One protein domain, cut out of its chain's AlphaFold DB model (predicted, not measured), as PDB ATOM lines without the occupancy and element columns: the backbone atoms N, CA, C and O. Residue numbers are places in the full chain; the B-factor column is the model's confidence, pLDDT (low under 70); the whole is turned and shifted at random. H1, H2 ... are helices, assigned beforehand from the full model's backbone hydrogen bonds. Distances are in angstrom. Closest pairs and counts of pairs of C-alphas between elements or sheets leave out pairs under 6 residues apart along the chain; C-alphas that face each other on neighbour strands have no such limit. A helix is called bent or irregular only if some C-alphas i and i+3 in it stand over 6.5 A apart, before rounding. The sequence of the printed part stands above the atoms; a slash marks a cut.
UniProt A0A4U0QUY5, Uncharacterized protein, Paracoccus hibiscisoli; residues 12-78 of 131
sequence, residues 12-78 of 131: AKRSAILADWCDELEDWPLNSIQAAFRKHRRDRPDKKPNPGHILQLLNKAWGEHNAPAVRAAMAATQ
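This is residues 12 to 78 of the 131 residues of an uncharacterized protein of Paracoccus hibiscisoli (UniProt A0A4U0QUY5). A long bent helix, H3, has H2 packed crosswise on its first arm, H3a, and H1 set alongside the beginning of that arm, pointing the same way but overlapping it only near one end. Beyond this small body, residues 63 to 78, which include the second arm, H3b, stick out free. The printed part has 67 residues, with three named helices in the order H1, H2, H3 and no named strand; the class is all helix. The whole is loose, with a radius of gyration of the C-alphas of 15.1 A, and elongated, spanning 51 by 26 by 17 A.

H3, residues 51 to 77, was assigned as one helix by its hydrogen bonds but is bent: C-alphas 65 and 68 are 7.4 A apart. Its arms, H3a, residues 51 to 65, and H3b, residues 68 to 77, stand at a steep tilt of 65 degrees. H2, residues 30 to 43, touches residues 53 to 58 of H3a about perpendicular, at 76 degrees; their closest C-alphas are those of Ala 36 and Leu 57, 5.8 A apart. H1, residues 12 to 25, touches H3a with residues 20 to 25 alone, and H3a touches H1 with residues 51 to 55 alone. Their closest C-alphas, of Trp 21 and Pro 51, are 5.5 A apart, and they run the same way at a shallow tilt of 6 degrees. H1 and H2 are close but not clearly touching, with the C-alphas of Leu 25 and Ile 33 closest at 7.6 A. H3b is apart from H1 and H2. In H1, H2, H3a and H3b every O i to N i+4 pair is within hydrogen-bond range.

H3a measures 21.0 A from C-alpha 51 at (21.905, -3.504, 39.640) to C-alpha 65, and H3b 14.5 A, ending at C-alpha 77 at (12.882, 21.920, 17.855). H1 begins at C-alpha 12 at (32.883, -5.402, 53.337) and measures 20.1 A; H2 measures 20.0 A.

The C-alphas farthest apart, of Ala 12 and Gln 78, are 51.0 A apart. The printed part has no cut; the link from H1 to H2 is tight and that from H2 to H3 short. Residues 42 to 47 also stand free. The mean pLDDT of the printed part is 93.8, and no printed residue is under 70.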
ATOM      1  N   ALA A  12      32.482  -6.514  54.195       90.38
ATOM      2  CA  ALA A  12      32.883  -5.402  53.337       90.38
ATOM      3  C   ALA A  12      32.345  -5.539  51.900       90.38
ATOM      4  O   ALA A  12      31.834  -4.573  51.342       90.38
ATOM      5  N   LYS A  13      32.390  -6.746  51.314       88.81
ATOM      6  CA  LYS A  13      31.834  -6.985  49.972       88.81
ATOM      7  C   LYS A  13      30.309  -6.894  49.954       88.81
ATOM      8  O   LYS A  13      29.753  -6.366  49.001       88.81
ATOM      9  N   ARG A  14      29.625  -7.375  51.000       88.75
ATOM     10  CA  ARG A  14      28.162  -7.235  51.125       88.75
ATOM     11  C   ARG A  14      27.749  -5.765  51.192       88.75
ATOM     12  O   ARG A  14      26.796  -5.378  50.527       88.75
ATOM     13  N   SER A  15      28.483  -4.956  51.955       91.81
ATOM     14  CA  SER A  15      28.272  -3.508  52.032       91.81
ATOM     15  C   SER A  15      28.516  -2.816  50.693       91.81
ATOM     16  O   SER A  15      27.698  -1.994  50.306       91.81
ATOM     17  N   ALA A  16      29.575  -3.185  49.966       91.38
ATOM     18  CA  ALA A  16      29.834  -2.647  48.628       91.38
ATOM     19  C   ALA A  16      28.701  -2.986  47.645       91.38
ATOM     20  O   ALA A  16      28.187  -2.102  46.978       91.38
ATOM     21  N   ILE A  17      28.231  -4.238  47.639       91.38
ATOM     22  CA  ILE A  17      27.082  -4.657  46.819       91.38
ATOM     23  C   ILE A  17      25.838  -3.823  47.140       91.38
ATOM     24  O   ILE A  17      25.115  -3.431  46.231       91.38
ATOM     25  N   LEU A  18      25.551  -3.578  48.422       92.00
ATOM     26  CA  LEU A  18      24.408  -2.753  48.818       92.00
ATOM     27  C   LEU A  18      24.570  -1.293  48.384       92.00
ATOM     28  O   LEU A  18      23.583  -0.708  47.954       92.00
ATOM     29  N   ALA A  19      25.782  -0.740  48.466       94.62
ATOM     30  CA  ALA A  19      26.073   0.599  47.966       94.62
ATOM     31  C   ALA A  19      25.800   0.693  46.458       94.62
ATOM     32  O   ALA A  19      25.013   1.540  46.060       94.62
ATOM     33  N   ASP A  20      26.290  -0.262  45.657       94.56
ATOM     34  CA  ASP A  20      26.011  -0.310  44.213       94.56
ATOM     35  C   ASP A  20      24.498  -0.334  43.921       94.56
ATOM     36  O   ASP A  20      24.016   0.304  42.990       94.56
ATOM     37  N   TRP A  21      23.716  -1.077  44.715       95.50
ATOM     38  CA  TRP A  21      22.256  -1.101  44.576       95.50
ATOM     39  C   TRP A  21      21.597   0.232  44.931       95.50
ATOM     40  O   TRP A  21      20.591   0.572  44.312       95.50
ATOM     41  N   CYS A  22      22.105   0.938  45.941       95.62
ATOM     42  CA  CYS A  22      21.598   2.248  46.329       95.62
ATOM     43  C   CYS A  22      21.929   3.294  45.266       95.62
ATOM     44  O   CYS A  22      21.011   3.966  44.810       95.62
ATOM     45  N   ASP A  23      23.185   3.357  44.831       95.81
ATOM     46  CA  ASP A  23      23.675   4.354  43.877       95.81
ATOM     47  C   ASP A  23      22.975   4.213  42.514       95.81
ATOM     48  O   ASP A  23      22.483   5.182  41.947       95.81
ATOM     49  N   GLU A  24      22.848   2.987  41.995       96.12
ATOM     50  CA  GLU A  24      22.260   2.752  40.666       96.12
ATOM     51  C   GLU A  24      20.734   2.936  40.628       96.12
ATOM     52  O   GLU A  24      20.143   3.126  39.562       96.12
ATOM     53  N   LEU A  25      20.061   2.808  41.776       96.19
ATOM     54  CA  LEU A  25      18.599   2.842  41.854       96.19
ATOM     55  C   LEU A  25      18.046   4.087  42.554       96.19
ATOM     56  O   LEU A  25      16.824   4.188  42.670       96.19
ATOM     57  N   GLU A  26      18.900   5.016  42.989       96.38
ATOM     58  CA  GLU A  26      18.519   6.214  43.750       96.38
ATOM     59  C   GLU A  26      17.437   7.038  43.035       96.38
ATOM     60  O   GLU A  26      16.426   7.404  43.637       96.38
ATOM     61  N   ASP A  27      17.595   7.239  41.727       96.31
ATOM     62  CA  ASP A  27      16.698   8.067  40.913       96.31
ATOM     63  C   ASP A  27      15.350   7.401  40.591       96.31
ATOM     64  O   ASP A  27      14.447   8.022  40.016       96.31
ATOM     65  N   TRP A  28      15.188   6.116  40.913       97.31
ATOM     66  CA  TRP A  28      14.041   5.338  40.466       97.31
ATOM     67  C   TRP A  28      12.969   5.193  41.547       97.31
ATOM     68  O   TRP A  28      13.248   4.813  42.685       97.31
ATOM     69  N   PRO A  29      11.680   5.374  41.201       96.31
ATOM     70  CA  PRO A  29      10.610   5.154  42.156       96.31
ATOM     71  C   PRO A  29      10.515   3.669  42.528       96.31
ATOM     72  O   PRO A  29      10.572   2.778  41.672       96.31
ATOM     73  N   LEU A  30      10.266   3.403  43.813       96.19
ATOM     74  CA  LEU A  30      10.218   2.053  44.386       96.19
ATOM     75  C   LEU A  30       9.303   1.093  43.607       96.19
ATOM     76  O   LEU A  30       9.646  -0.071  43.395       96.19
ATOM     77  N   ASN A  31       8.148   1.572  43.139       97.31
ATOM     78  CA  ASN A  31       7.202   0.755  42.377       97.31
ATOM     79  C   ASN A  31       7.787   0.271  41.039       97.31
ATOM     80  O   ASN A  31       7.572  -0.885  40.663       97.31
ATOM     81  N   SER A  32       8.559   1.115  40.349       97.25
ATOM     82  CA  SER A  32       9.236   0.745  39.101       97.25
ATOM     83  C   SER A  32      10.331  -0.282  39.362       97.25
ATOM     84  O   SER A  32      10.394  -1.294  38.661       97.25
ATOM     85  N   ILE A  33      11.124  -0.089  40.421       97.56
ATOM     86  CA  ILE A  33      12.150  -1.050  40.852       97.56
ATOM     87  C   ILE A  33      11.510  -2.420  41.121       97.56
ATOM     88  O   ILE A  33      11.930  -3.436  40.562       97.56
ATOM     89  N   GLN A  34      10.431  -2.471  41.909       97.75
ATOM     90  CA  GLN A  34       9.710  -3.718  42.188       97.75
ATOM     91  C   GLN A  34       9.174  -4.386  40.915       97.75
ATOM     92  O   GLN A  34       9.261  -5.611  40.770       97.75
ATOM     93  N   ALA A  35       8.612  -3.606  39.989       97.75
ATOM     94  CA  ALA A  35       8.120  -4.120  38.715       97.75
ATOM     95  C   ALA A  35       9.258  -4.717  37.870       97.75
ATOM     96  O   ALA A  35       9.101  -5.818  37.330       97.75
ATOM     97  N   ALA A  36      10.416  -4.055  37.824       97.88
ATOM     98  CA  ALA A  36      11.608  -4.539  37.139       97.88
ATOM     99  C   ALA A  36      12.124  -5.853  37.747       97.88
ATOM    100  O   ALA A  36      12.355  -6.811  37.011       97.88
ATOM    101  N   PHE A  37      12.184  -5.979  39.077       97.69
ATOM    102  CA  PHE A  37      12.520  -7.251  39.734       97.69
ATOM    103  C   PHE A  37      11.528  -8.374  39.399       97.69
ATOM    104  O   PHE A  37      11.931  -9.500  39.095       97.69
ATOM    105  N   ARG A  38      10.216  -8.092  39.427       97.62
ATOM    106  CA  ARG A  38       9.186  -9.072  39.032       97.62
ATOM    107  C   ARG A  38       9.319  -9.471  37.566       97.62
ATOM    108  O   ARG A  38       9.031 -10.616  37.230       97.62
ATOM    109  N   LYS A  39       9.716  -8.551  36.687       97.31
ATOM    110  CA  LYS A  39       9.989  -8.851  35.281       97.31
ATOM    111  C   LYS A  39      11.240  -9.717  35.134       97.31
ATOM    112  O   LYS A  39      11.141 -10.779  34.535       97.31
ATOM    113  N   HIS A  40      12.355  -9.343  35.759       97.56
ATOM    114  CA  HIS A  40      13.597 -10.116  35.697       97.56
ATOM    115  C   HIS A  40      13.387 -11.569  36.126       97.56
ATOM    116  O   HIS A  40      13.784 -12.479  35.414       97.56
ATOM    117  N   ARG A  41      12.697 -11.795  37.249       96.06
ATOM    118  CA  ARG A  41      12.414 -13.145  37.756       96.06
ATOM    119  C   ARG A  41      11.540 -13.983  36.817       96.06
ATOM    120  O   ARG A  41      11.667 -15.200  36.821       96.06
ATOM    121  N   ARG A  42      10.651 -13.356  36.041       96.62
ATOM    122  CA  ARG A  42       9.849 -14.053  35.022       96.62
ATOM    123  C   ARG A  42      10.683 -14.399  33.793       96.62
ATOM    124  O   ARG A  42      10.561 -15.502  33.279       96.62
ATOM    125  N   ASP A  43      11.526 -13.469  33.353       96.81
ATOM    126  CA  ASP A  43      12.310 -13.614  32.124       96.81
ATOM    127  C   ASP A  43      13.561 -14.495  32.320       96.81
ATOM    128  O   ASP A  43      14.026 -15.136  31.381       96.81
ATOM    129  N   ARG A  44      14.140 -14.492  33.528       94.94
ATOM    130  CA  ARG A  44      15.397 -15.166  33.899       94.94
ATOM    131  C   ARG A  44      15.292 -15.790  35.298       94.94
ATOM    132  O   ARG A  44      15.925 -15.301  36.235       94.94
ATOM    133  N   PRO A  45      14.473 -16.843  35.475       93.12
ATOM    134  CA  PRO A  45      14.244 -17.452  36.788       93.12
ATOM    135  C   PRO A  45      15.482 -18.159  37.364       93.12
ATOM    136  O   PRO A  45      15.581 -18.335  38.575       93.12
ATOM    137  N   ASP A  46      16.428 -18.552  36.512       93.12
ATOM    138  CA  ASP A  46      17.665 -19.259  36.850       93.12
ATOM    139  C   ASP A  46      18.799 -18.331  37.315       93.12
ATOM    140  O   ASP A  46      19.823 -18.801  37.813       93.12
ATOM    141  N   LYS A  47      18.641 -17.009  37.164       89.00
ATOM    142  CA  LYS A  47      19.701 -16.032  37.434       89.00
ATOM    143  C   LYS A  47      19.310 -15.066  38.537       89.00
ATOM    144  O   LYS A  47      18.209 -14.523  38.575       89.00
ATOM    145  N   LYS A  48      20.269 -14.795  39.423       90.62
ATOM    146  CA  LYS A  48      20.141 -13.719  40.406       90.62
ATOM    147  C   LYS A  48      20.425 -12.369  39.717       90.62
ATOM    148  O   LYS A  48      21.459 -12.244  39.053       90.62
ATOM    149  N   PRO A  49      19.554 -11.356  39.868       94.06
ATOM    150  CA  PRO A  49      19.771 -10.042  39.269       94.06
ATOM    151  C   PRO A  49      20.960  -9.318  39.915       94.06
ATOM    152  O   PRO A  49      21.330  -9.601  41.048       94.06
ATOM    153  N   ASN A  50      21.531  -8.357  39.196       94.00
ATOM    154  CA  ASN A  50      22.465  -7.351  39.710       94.00
ATOM    155  C   ASN A  50      21.874  -5.957  39.376       94.00
ATOM    156  O   ASN A  50      20.878  -5.917  38.638       94.00
ATOM    157  N   PRO A  51      22.433  -4.846  39.887       95.00
ATOM    158  CA  PRO A  51      21.905  -3.504  39.640       95.00
ATOM    159  C   PRO A  51      21.757  -3.209  38.149       95.00
ATOM    160  O   PRO A  51      20.667  -2.864  37.698       95.00
ATOM    161  N   GLY A  52      22.790  -3.504  37.353       95.00
ATOM    162  CA  GLY A  52      22.771  -3.301  35.902       95.00
ATOM    163  C   GLY A  52      21.634  -4.038  35.182       95.00
ATOM    164  O   GLY A  52      21.008  -3.480  34.283       95.00
ATOM    165  N   HIS A  53      21.297  -5.268  35.586       96.00
ATOM    166  CA  HIS A  53      20.153  -5.993  35.023       96.00
ATOM    167  C   HIS A  53      18.823  -5.277  35.284       96.00
ATOM    168  O   HIS A  53      17.938  -5.294  34.427       96.00
ATOM    169  N   ILE A  54      18.659  -4.700  36.473       97.50
ATOM    170  CA  ILE A  54      17.438  -3.989  36.858       97.50
ATOM    171  C   ILE A  54      17.392  -2.621  36.176       97.50
ATOM    172  O   ILE A  54      16.371  -2.290  35.576       97.50
ATOM    173  N   LEU A  55      18.509  -1.896  36.154       97.31
ATOM    174  CA  LEU A  55      18.637  -0.610  35.477       97.31
ATOM    175  C   LEU A  55      18.331  -0.714  33.976       97.31
ATOM    176  O   LEU A  55      17.601   0.109  33.432       97.31
ATOM    177  N   GLN A  56      18.801  -1.769  33.304       97.06
ATOM    178  CA  GLN A  56      18.462  -2.025  31.899       97.06
ATOM    179  C   GLN A  56      16.952  -2.180  31.678       97.06
ATOM    180  O   GLN A  56      16.414  -1.663  30.699       97.06
ATOM    181  N   LEU A  57      16.256  -2.884  32.575       97.88
ATOM    182  CA  LEU A  57      14.803  -3.052  32.487       97.88
ATOM    183  C   LEU A  57      14.065  -1.732  32.728       97.88
ATOM    184  O   LEU A  57      13.094  -1.451  32.027       97.88
ATOM    185  N   LEU A  58      14.534  -0.937  33.688       98.00
ATOM    186  CA  LEU A  58      13.979   0.374  34.014       98.00
ATOM    187  C   LEU A  58      14.143   1.356  32.849       98.00
ATOM    188  O   LEU A  58      13.148   1.885  32.356       98.00
ATOM    189  N   ASN A  59      15.365   1.507  32.335       97.19
ATOM    190  CA  ASN A  59      15.671   2.362  31.188       97.19
ATOM    191  C   ASN A  59      14.895   1.957  29.939       97.19
ATOM    192  O   ASN A  59      14.380   2.814  29.226       97.19
ATOM    193  N   LYS A  60      14.766   0.651  29.684       97.19
ATOM    194  CA  LYS A  60      13.969   0.154  28.562       97.19
ATOM    195  C   LYS A  60      12.501   0.552  28.705       97.19
ATOM    196  O   LYS A  60      11.940   1.111  27.768       97.19
ATOM    197  N   ALA A  61      11.895   0.299  29.866       95.75
ATOM    198  CA  ALA A  61      10.490   0.622  30.102       95.75
ATOM    199  C   ALA A  61      10.233   2.137  30.034       95.75
ATOM    200  O   ALA A  61       9.255   2.579  29.433       95.75
ATOM    201  N   TRP A  62      11.137   2.939  30.604       96.06
ATOM    202  CA  TRP A  62      11.073   4.394  30.518       96.06
ATOM    203  C   TRP A  62      11.220   4.881  29.076       96.06
ATOM    204  O   TRP A  62      10.436   5.719  28.636       96.06
ATOM    205  N   GLY A  63      12.178   4.336  28.324       95.25
ATOM    206  CA  GLY A  63      12.399   4.678  26.923       95.25
ATOM    207  C   GLY A  63      11.187   4.345  26.057       95.25
ATOM    208  O   GLY A  63      10.746   5.187  25.288       95.25
ATOM    209  N   GLU A  64      10.589   3.165  26.225       95.50
ATOM    210  CA  GLU A  64       9.370   2.765  25.509       95.50
ATOM    211  C   GLU A  64       8.187   3.693  25.823       95.50
ATOM    212  O   GLU A  64       7.470   4.107  24.913       95.50
ATOM    213  N   HIS A  65       8.018   4.073  27.092       94.25
ATOM    214  CA  HIS A  65       6.946   4.970  27.522       94.25
ATOM    215  C   HIS A  65       7.134   6.412  27.019       94.25
ATOM    216  O   HIS A  65       6.176   7.054  26.592       94.25
ATOM    217  N   ASN A  66       8.363   6.934  27.061       95.50
ATOM    218  CA  ASN A  66       8.648   8.343  26.772       95.50
ATOM    219  C   ASN A  66       9.086   8.600  25.324       95.50
ATOM    220  O   ASN A  66       9.072   9.752  24.890       95.50
ATOM    221  N   ALA A  67       9.427   7.567  24.548       94.62
ATOM    222  CA  ALA A  67       9.871   7.710  23.160       94.62
ATOM    223  C   ALA A  67       8.932   8.565  22.286       94.62
ATOM    224  O   ALA A  67       9.452   9.388  21.529       94.62
ATOM    225  N   PRO A  68       7.590   8.446  22.365       93.69
ATOM    226  CA  PRO A  68       6.700   9.306  21.585       93.69
ATOM    227  C   PRO A  68       6.829  10.787  21.958       93.69
ATOM    228  O   PRO A  68       6.946  11.632  21.073       93.69
ATOM    229  N   ALA A  69       6.862  11.094  23.258       93.62
ATOM    230  CA  ALA A  69       6.974  12.460  23.759       93.62
ATOM    231  C   ALA A  69       8.335  13.080  23.415       93.62
ATOM    232  O   ALA A  69       8.393  14.200  22.912       93.62
ATOM    233  N   VAL A  70       9.423  12.326  23.600       92.00
ATOM    234  CA  VAL A  70      10.778  12.757  23.223       92.00
ATOM    235  C   VAL A  70      10.857  13.012  21.718       92.00
ATOM    236  O   VAL A  70      11.356  14.053  21.301       92.00
ATOM    237  N   ARG A  71      10.306  12.118  20.885       92.06
ATOM    238  CA  ARG A  71      10.277  12.306  19.426       92.06
ATOM    239  C   ARG A  71       9.497  13.559  19.023       92.06
ATOM    240  O   ARG A  71       9.959  14.295  18.157       92.06
ATOM    241  N   ALA A  72       8.348  13.811  19.650       90.94
ATOM    242  CA  ALA A  72       7.556  15.012  19.396       90.94
ATOM    243  C   ALA A  72       8.314  16.293  19.789       90.94
ATOM    244  O   ALA A  72       8.356  17.242  19.009       90.94
ATOM    245  N   ALA A  73       8.974  16.298  20.950       90.31
ATOM    246  CA  ALA A  73       9.785  17.425  21.407       90.31
ATOM    247  C   ALA A  73      10.986  17.701  20.480       90.31
ATOM    248  O   ALA A  73      11.268  18.855  20.152       90.31
ATOM    249  N   MET A  74      11.660  16.648  20.003       87.50
ATOM    250  CA  MET A  74      12.752  16.786  19.034       87.50
ATOM    251  C   MET A  74      12.266  17.335  17.689       87.50
ATOM    252  O   MET A  74      12.913  18.220  17.135       87.50
ATOM    253  N   ALA A  75      11.120  16.867  17.185       84.75
ATOM    254  CA  ALA A  75      10.539  17.375  15.942       84.75
ATOM    255  C   ALA A  75      10.144  18.859  16.050       84.75
ATOM    256  O   ALA A  75      10.386  19.624  15.123       84.75
ATOM    257  N   ALA A  76       9.603  19.288  17.195       78.50
ATOM    258  CA  ALA A  76       9.236  20.686  17.436       78.50
ATOM    259  C   ALA A  76      10.441  21.645  17.482       78.50
ATOM    260  O   ALA A  76      10.286  22.837  17.237       78.50
ATOM    261  N   THR A  77      11.636  21.133  17.792       74.62
ATOM    262  CA  THR A  77      12.882  21.920  17.855       74.62
ATOM    263  C   THR A  77      13.603  21.971  16.506       74.62
ATOM    264  O   THR A  77      14.567  22.717  16.343       74.62
ATOM    265  N   GLN A  78      13.168  21.179  15.524       72.06
ATOM    266  CA  GLN A  78      13.777  21.194  14.205       72.06
ATOM    267  C   GLN A  78      13.477  22.550  13.549       72.06
ATOM    268  O   GLN A  78      12.328  22.837  13.216       72.06
TER     269      GLN A  78